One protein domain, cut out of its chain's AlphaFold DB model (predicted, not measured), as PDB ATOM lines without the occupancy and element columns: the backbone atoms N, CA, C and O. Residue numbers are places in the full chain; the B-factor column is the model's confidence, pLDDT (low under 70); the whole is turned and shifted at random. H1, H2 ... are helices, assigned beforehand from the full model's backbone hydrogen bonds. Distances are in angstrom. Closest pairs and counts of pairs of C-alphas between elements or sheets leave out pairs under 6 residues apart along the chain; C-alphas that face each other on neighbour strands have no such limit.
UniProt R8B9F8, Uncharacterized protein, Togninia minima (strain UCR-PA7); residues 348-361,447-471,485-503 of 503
ATOM      1  N   ALA A 348     114.100 102.465 173.631       98.12
ATOM      2  CA  ALA A 348     115.452 102.289 174.153       98.12
ATOM      3  C   ALA A 348     116.258 101.230 173.378       98.12
ATOM      4  O   ALA A 348     117.410 101.481 173.013       98.12
ATOM      5  N   HIS A 349     115.653 100.082 173.057       98.00
ATOM      6  CA  HIS A 349     116.317  99.027 172.281       98.00
ATOM      7  C   HIS A 349     116.557  99.448 170.821       98.00
ATOM      8  O   HIS A 349     117.646  99.214 170.297       98.00
ATOM      9  N   LEU A 350     115.600 100.133 170.178       98.06
ATOM     10  CA  LEU A 350     115.779 100.709 168.835       98.06
ATOM     11  C   LEU A 350     116.900 101.758 168.804       98.06
ATOM     12  O   LEU A 350     117.694 101.796 167.865       98.06
ATOM     13  N   LEU A 351     117.009 102.590 169.844       97.19
ATOM     14  CA  LEU A 351     118.070 103.589 169.971       97.19
ATOM     15  C   LEU A 351     119.455 102.940 170.145       97.19
ATOM     16  O   LEU A 351     120.417 103.368 169.504       97.19
ATOM     17  N   ALA A 352     119.553 101.875 170.947       97.56
ATOM     18  CA  ALA A 352     120.775 101.083 171.069       97.56
ATOM     19  C   ALA A 352     121.143 100.379 169.749       97.56
ATOM     20  O   ALA A 352     122.302 100.427 169.334       97.56
ATOM     21  N   TYR A 353     120.162  99.805 169.046       97.44
ATOM     22  CA  TYR A 353     120.354  99.162 167.743       97.44
ATOM     23  C   TYR A 353     120.860 100.155 166.686       97.44
ATOM     24  O   TYR A 353     121.855  99.886 166.012       97.44
ATOM     25  N   ASN A 354     120.233 101.332 166.586       96.00
ATOM     26  CA  ASN A 354     120.660 102.420 165.701       96.00
ATOM     27  C   ASN A 354     122.088 102.885 166.007       96.00
ATOM     28  O   ASN A 354     122.872 103.130 165.087       96.00
ATOM     29  N   TYR A 355     122.448 102.985 167.290       95.38
ATOM     30  CA  TYR A 355     123.810 103.321 167.683       95.38
ATOM     31  C   TYR A 355     124.801 102.249 167.227       95.38
ATOM     32  O   TYR A 355     125.740 102.605 166.515       95.38
ATOM     33  N   LEU A 356     124.564 100.962 167.525       94.44
ATOM     34  CA  LEU A 356     125.422  99.861 167.060       94.44
ATOM     35  C   LEU A 356     125.545  99.828 165.525       94.44
ATOM     36  O   LEU A 356     126.644  99.663 164.999       94.44
ATOM     37  N   ALA A 357     124.456 100.068 164.793       92.81
ATOM     38  CA  ALA A 357     124.465 100.127 163.330       92.81
ATOM     39  C   ALA A 357     125.260 101.322 162.754       92.81
ATOM     40  O   ALA A 357     125.671 101.269 161.600       92.81
ATOM     41  N   SER A 358     125.483 102.387 163.535       91.12
ATOM     42  CA  SER A 358     126.252 103.577 163.121       91.12
ATOM     43  C   SER A 358     127.762 103.472 163.356       91.12
ATOM     44  O   SER A 358     128.537 104.195 162.730       91.12
ATOM     45  N   ILE A 359     128.176 102.599 164.278       88.56
ATOM     46  CA  ILE A 359     129.580 102.383 164.663       88.56
ATOM     47  C   ILE A 359     130.192 101.155 163.992       88.56
ATOM     48  O   ILE A 359     131.406 101.122 163.818       88.56
ATOM     49  N   CYS A 360     129.372 100.161 163.635       81.88
ATOM     50  CA  CYS A 360     129.794  99.045 162.809       81.88
ATOM     51  C   CYS A 360     129.806  99.586 161.385       81.88
ATOM     52  O   CYS A 360     128.720  99.814 160.839       81.88
ATOM     53  N   PRO A 361     130.973  99.838 160.767       67.94
ATOM     54  CA  PRO A 361     130.960 100.121 159.348       67.94
ATOM     55  C   PRO A 361     130.312  98.920 158.652       67.94
ATOM     56  O   PRO A 361     130.534  97.770 159.040       67.94
ATOM     57  N   THR A 447     131.734  90.513 167.953       90.94
ATOM     58  CA  THR A 447     130.955  90.772 169.173       90.94
ATOM     59  C   THR A 447     129.919  91.879 168.987       90.94
ATOM     60  O   THR A 447     128.875  91.851 169.633       90.94
ATOM     61  N   LEU A 448     130.168  92.843 168.092       92.00
ATOM     62  CA  LEU A 448     129.201  93.892 167.771       92.00
ATOM     63  C   LEU A 448     128.081  93.377 166.856       92.00
ATOM     64  O   LEU A 448     126.931  93.773 167.041       92.00
ATOM     65  N   ALA A 449     128.392  92.471 165.922       92.50
ATOM     66  CA  ALA A 449     127.384  91.776 165.121       92.50
ATOM     67  C   ALA A 449     126.470  90.910 166.007       92.50
ATOM     68  O   ALA A 449     125.252  91.064 165.952       92.50
ATOM     69  N   ASP A 450     127.049  90.106 166.906       94.25
ATOM     70  CA  ASP A 450     126.305  89.270 167.858       94.25
ATOM     71  C   ASP A 450     125.372  90.112 168.757       94.25
ATOM     72  O   ASP A 450     124.209  89.760 168.968       94.25
ATOM     73  N   LEU A 451     125.847  91.266 169.251       96.12
ATOM     74  CA  LEU A 451     125.035  92.217 170.023       96.12
ATOM     75  C   LEU A 451     123.915  92.854 169.186       96.12
ATOM     76  O   LEU A 451     122.804  93.037 169.681       96.12
ATOM     77  N   ARG A 452     124.181  93.196 167.921       95.25
ATOM     78  CA  ARG A 452     123.180  93.773 167.011       95.25
ATOM     79  C   ARG A 452     122.062  92.775 166.703       95.25
ATOM     80  O   ARG A 452     120.890  93.152 166.751       95.25
ATOM     81  N   ASP A 453     122.411  91.523 166.429       94.81
ATOM     82  CA  ASP A 453     121.450  90.451 166.157       94.81
ATOM     83  C   ASP A 453     120.672  90.067 167.427       94.81
ATOM     84  O   ASP A 453     119.469  89.803 167.371       94.81
ATOM     85  N   GLY A 454     121.323  90.119 168.592       95.88
ATOM     86  CA  GLY A 454     120.672  90.013 169.897       95.88
ATOM     87  C   GLY A 454     119.622  91.104 170.128       95.88
ATOM     88  O   GLY A 454     118.465  90.790 170.405       95.88
ATOM     89  N   LEU A 455     119.977  92.379 169.924       97.31
ATOM     90  CA  LEU A 455     119.022  93.492 170.014       97.31
ATOM     91  C   LEU A 455     117.863  93.346 169.021       97.31
ATOM     92  O   LEU A 455     116.726  93.629 169.388       97.31
ATOM     93  N   ALA A 456     118.112  92.881 167.791       96.81
ATOM     94  CA  ALA A 456     117.048  92.639 166.814       96.81
ATOM     95  C   ALA A 456     116.010  91.623 167.326       96.81
ATOM     96  O   ALA A 456     114.810  91.844 167.165       96.81
ATOM     97  N   LYS A 457     116.452  90.556 168.010       96.25
ATOM     98  CA  LYS A 457     115.566  89.564 168.648       96.25
ATOM     99  C   LYS A 457     114.792  90.152 169.831       96.25
ATOM    100  O   LYS A 457     113.588  89.929 169.929       96.25
ATOM    101  N   CYS A 458     115.431  90.959 170.682       97.38
ATOM    102  CA  CYS A 458     114.740  91.689 171.754       97.38
ATOM    103  C   CYS A 458     113.655  92.630 171.194       97.38
ATOM    104  O   CYS A 458     112.537  92.659 171.702       97.38
ATOM    105  N   ILE A 459     113.946  93.348 170.104       97.62
ATOM    106  CA  ILE A 459     112.983  94.222 169.415       97.62
ATOM    107  C   ILE A 459     111.835  93.399 168.799       97.62
ATOM    108  O   ILE A 459     110.675  93.787 168.932       97.62
ATOM    109  N   ALA A 460     112.125  92.248 168.180       96.44
ATOM    110  CA  ALA A 460     111.111  91.329 167.651       96.44
ATOM    111  C   ALA A 460     110.161  90.812 168.746       96.44
ATOM    112  O   ALA A 460     108.941  90.823 168.557       96.44
ATOM    113  N   ASN A 461     110.706  90.438 169.908       95.31
ATOM    114  CA  ASN A 461     109.927  90.070 171.090       95.31
ATOM    115  C   ASN A 461     109.036  91.229 171.559       95.31
ATOM    116  O   ASN A 461     107.826  91.049 171.651       95.31
ATOM    117  N   LEU A 462     109.593  92.429 171.772       96.50
ATOM    118  CA  LEU A 462     108.831  93.607 172.216       96.50
ATOM    119  C   LEU A 462     107.681  93.956 171.265       96.50
ATOM    120  O   LEU A 462     106.559  94.184 171.713       96.50
ATOM    121  N   VAL A 463     107.931  93.957 169.951       95.88
ATOM    122  CA  VAL A 463     106.891  94.197 168.936       95.88
ATOM    123  C   VAL A 463     105.828  93.095 168.954       95.88
ATOM    124  O   VAL A 463     104.652  93.385 168.735       95.88
ATOM    125  N   SER A 464     106.204  91.845 169.232       94.06
ATOM    126  CA  SER A 464     105.254  90.733 169.349       94.06
ATOM    127  C   SER A 464     104.383  90.875 170.600       94.06
ATOM    128  O   SER A 464     103.163  90.804 170.490       94.06
ATOM    129  N   THR A 465     104.972  91.186 171.760       94.06
ATOM    130  CA  THR A 465     104.237  91.491 173.000       94.06
ATOM    131  C   THR A 465     103.276  92.665 172.805       94.06
ATOM    132  O   THR A 465     102.096  92.534 173.106       94.06
ATOM    133  N   LEU A 466     103.736  93.778 172.219       94.44
ATOM    134  CA  LEU A 466     102.906  94.957 171.933       94.44
ATOM    135  C   LEU A 466     101.727  94.651 170.993       94.44
ATOM    136  O   LEU A 466     100.642  95.203 171.173       94.44
ATOM    137  N   LYS A 467     101.915  93.765 170.005       92.44
ATOM    138  CA  LYS A 467     100.829  93.295 169.129       92.44
ATOM    139  C   LYS A 467      99.826  92.417 169.879       92.44
ATOM    140  O   LYS A 467      98.628  92.603 169.692       92.44
ATOM    141  N   LEU A 468     100.297  91.513 170.741       90.06
ATOM    142  CA  LEU A 468      99.439  90.648 171.559       90.06
ATOM    143  C   LEU A 468      98.611  91.450 172.574       90.06
ATOM    144  O   LEU A 468      97.427  91.186 172.721       90.06
ATOM    145  N   THR A 469      99.179  92.482 173.208       88.50
ATOM    146  CA  THR A 469      98.419  93.385 174.099       88.50
ATOM    147  C   THR A 469      97.331  94.174 173.355       88.50
ATOM    148  O   THR A 469      96.347  94.583 173.965       88.50
ATOM    149  N   GLY A 470      97.484  94.390 172.042       80.25
ATOM    150  CA  GLY A 470      96.509  95.119 171.228       80.25
ATOM    151  C   GLY A 470      95.380  94.277 170.628       80.25
ATOM    152  O   GLY A 470      94.335  94.826 170.280       80.25
ATOM    153  N   GLY A 471      95.566  92.965 170.487       71.81
ATOM    154  CA  GLY A 471      94.544  92.056 169.969       71.81
ATOM    155  C   GLY A 471      93.697  91.478 171.097       71.81
ATOM    156  O   GLY A 471      94.103  90.508 171.723       71.81
ATOM    157  N   ASP A 485     110.955  86.148 162.673       84.62
ATOM    158  CA  ASP A 485     111.901  87.195 162.306       84.62
ATOM    159  C   ASP A 485     111.116  88.470 161.991       84.62
ATOM    160  O   ASP A 485     110.210  88.481 161.150       84.62
ATOM    161  N   LEU A 486     111.416  89.534 162.737       92.19
ATOM    162  CA  LEU A 486     110.743  90.810 162.565       92.19
ATOM    163  C   LEU A 486     111.013  91.295 161.143       92.19
ATOM    164  O   LEU A 486     112.175  91.420 160.756       92.19
ATOM    165  N   ASP A 487     109.943  91.584 160.396       94.62
ATOM    166  CA  ASP A 487     110.040  92.074 159.020       94.62
ATOM    167  C   ASP A 487     111.109  93.184 158.932       94.62
ATOM    168  O   ASP A 487     110.988  94.204 159.625       94.62
ATOM    169  N   PRO A 488     112.170  93.005 158.118       93.12
ATOM    170  CA  PRO A 488     113.258  93.970 158.032       93.12
ATOM    171  C   PRO A 488     112.782  95.355 157.575       93.12
ATOM    172  O   PRO A 488     113.415  96.350 157.935       93.12
ATOM    173  N   LEU A 489     111.664  95.456 156.843       95.25
ATOM    174  CA  LEU A 489     111.048  96.737 156.481       95.25
ATOM    175  C   LEU A 489     110.384  97.410 157.690       95.25
ATOM    176  O   LEU A 489     110.544  98.619 157.878       95.25
ATOM    177  N   LEU A 490     109.703  96.644 158.546       95.94
ATOM    178  CA  LEU A 490     109.140  97.143 159.802       95.94
ATOM    179  C   LEU A 490     110.244  97.575 160.777       95.94
ATOM    180  O   LEU A 490     110.174  98.682 161.311       95.94
ATOM    181  N   LEU A 491     111.295  96.765 160.957       96.38
ATOM    182  CA  LEU A 491     112.452  97.141 161.778       96.38
ATOM    183  C   LEU A 491     113.115  98.420 161.246       96.38
ATOM    184  O   LEU A 491     113.347  99.350 162.016       96.38
ATOM    185  N   ARG A 492     113.355  98.516 159.929       95.94
ATOM    186  CA  ARG A 492     113.906  99.727 159.295       95.94
ATOM    187  C   ARG A 492     113.022 100.952 159.545       95.94
ATOM    188  O   ARG A 492     113.544 102.013 159.873       95.94
ATOM    189  N   SER A 493     111.704 100.801 159.425       97.62
ATOM    190  CA  SER A 493     110.739 101.886 159.633       97.62
ATOM    191  C   SER A 493     110.714 102.365 161.089       97.62
ATOM    192  O   SER A 493     110.735 103.566 161.342       97.62
ATOM    193  N   LEU A 494     110.741 101.442 162.058       97.62
ATOM    194  CA  LEU A 494     110.821 101.765 163.488       97.62
ATOM    195  C   LEU A 494     112.147 102.457 163.844       97.62
ATOM    196  O   LEU A 494     112.149 103.468 164.549       97.62
ATOM    197  N   CYS A 495     113.265 101.958 163.311       97.19
ATOM    198  CA  CYS A 495     114.577 102.582 163.454       97.19
ATOM    199  C   CYS A 495     114.596 104.017 162.908       97.19
ATOM    200  O   CYS A 495     115.168 104.898 163.550       97.19
ATOM    201  N   GLU A 496     113.946 104.270 161.769       96.44
ATOM    202  CA  GLU A 496     113.844 105.600 161.165       96.44
ATOM    203  C   GLU A 496     112.961 106.552 161.988       96.44
ATOM    204  O   GLU A 496     113.353 107.693 162.217       96.44
ATOM    205  N   VAL A 497     111.828 106.081 162.527       96.56
ATOM    206  CA  VAL A 497     110.985 106.872 163.447       96.56
ATOM    207  C   VAL A 497     111.786 107.316 164.673       96.56
ATOM    208  O   VAL A 497     111.784 108.502 165.006       96.56
ATOM    209  N   VAL A 498     112.523 106.403 165.316       96.38
ATOM    210  CA  VAL A 498     113.383 106.734 166.469       96.38
ATOM    211  C   VAL A 498     114.527 107.667 166.065       96.38
ATOM    212  O   VAL A 498     114.847 108.594 166.806       96.38
ATOM    213  N   ARG A 499     115.103 107.496 164.866       94.06
ATOM    214  CA  ARG A 499     116.119 108.411 164.328       94.06
ATOM    215  C   ARG A 499     115.568 109.831 164.188       94.06
ATOM    216  O   ARG A 499     116.215 110.760 164.652       94.06
ATOM    217  N   CYS A 500     114.361 110.002 163.648       94.44
ATOM    218  CA  CYS A 500     113.701 111.307 163.543       94.44
ATOM    219  C   CYS A 500     113.339 111.948 164.897       94.44
ATOM    220  O   CYS A 500     113.129 113.157 164.937       94.44
ATOM    221  N   CYS A 501     113.249 111.175 165.986       93.50
ATOM    222  CA  CYS A 501     112.960 111.693 167.331       93.50
ATOM    223  C   CYS A 501     114.208 112.190 168.084       93.50
ATOM    224  O   CYS A 501     114.085 113.016 168.986       93.50
ATOM    225  N   GLU A 502     115.403 111.697 167.741       91.75
ATOM    226  CA  GLU A 502     116.674 112.083 168.385       91.75
ATOM    227  C   GLU A 502     117.474 113.150 167.593       91.75
ATOM    228  O   GLU A 502     118.555 113.552 168.040       91.75
ATOM    229  N   GLU A 503     116.976 113.608 166.431       84.38
ATOM    230  CA  GLU A 503     117.590 114.652 165.575       84.38
ATOM    231  C   GLU A 503     117.025 116.073 165.759       84.38
ATOM    232  O   GLU A 503     117.880 116.993 165.795       84.38
TER     233      GLU A 503
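This is residues 348 to 361, 447 to 471 and 485 to 503 of the 503 residues of an uncharacterized protein of Togninia minima (strain UCR-PA7) (UniProt R8B9F8). One long helix, H2, runs the length of the model, with the shorter helix H1 packed side by side on its residues 448 to 459 and running back the opposite way. A third helix, H3, crosses H1 at about a right angle over residues 350 to 354 and begins near H2, while residues 465 to 471, of which 465 to 470 belong to H2, stick out free as an arm. The printed part has 58 residues in three pieces, with three named helices in the order H1, H2, H3 and no named strand; the class is all helix. The whole is compact, with a radius of gyration of the C-alphas of 11.7 A, and it spans 38 by 27 by 19 A.

H2, the longest helix, holds residues 447 to 470 and measures 34.8 A from its first to its last C-alpha, from Thr 447 at (130.955, 90.772, 169.173) to Gly 470 at (96.509, 95.119, 171.228). H1 holds residues 348 to 359, is 17.0 A long and begins with C-alpha 348 at (115.452, 102.289, 174.153). H3 holds residues 488 to 502, is 21.1 A long and ends with C-alpha 502 at (116.674, 112.083, 168.385).

H2 touches H1 with residues 448 to 459 alone, and the closest C-alphas of the two are those of Tyr 353 and Arg 452, 6.1 A apart. Their lines stand at a shallow tilt of 28 degrees, and they run opposite ways. H1 in turn touches H3, with residues 350 to 354 of H1 and 494 to 499 of H3 alone. Their closest C-alphas are those of Leu 350 and Cys 495, 5.8 A apart, and their lines are about perpendicular, at 86 degrees. H2 and H3 are near each other, with closest C-alphas 8.2 A apart and 8 pairs of C-alphas within 10 A. In H1, H2 and H3 every O i to N i+4 pair is within hydrogen-bond range.

The two C-alphas farthest apart are those of Pro 361 and Gly 471, at 38.8 A. The printed part has two cuts. Residues 362 to 446 are not printed, and C-alphas 361 and 447 are 13.6 A apart across that cut; residues 472 to 484 are not printed, and C-alphas 471 and 485 are 19.6 A apart. The link from H1 to H2 and the link from H2 to H3 both run across a cut. The printed part begins at residue 348 and ends at residue 503, the chain's last residue. The mean pLDDT of the printed part is 93.3, and one residue, 361, is under 70.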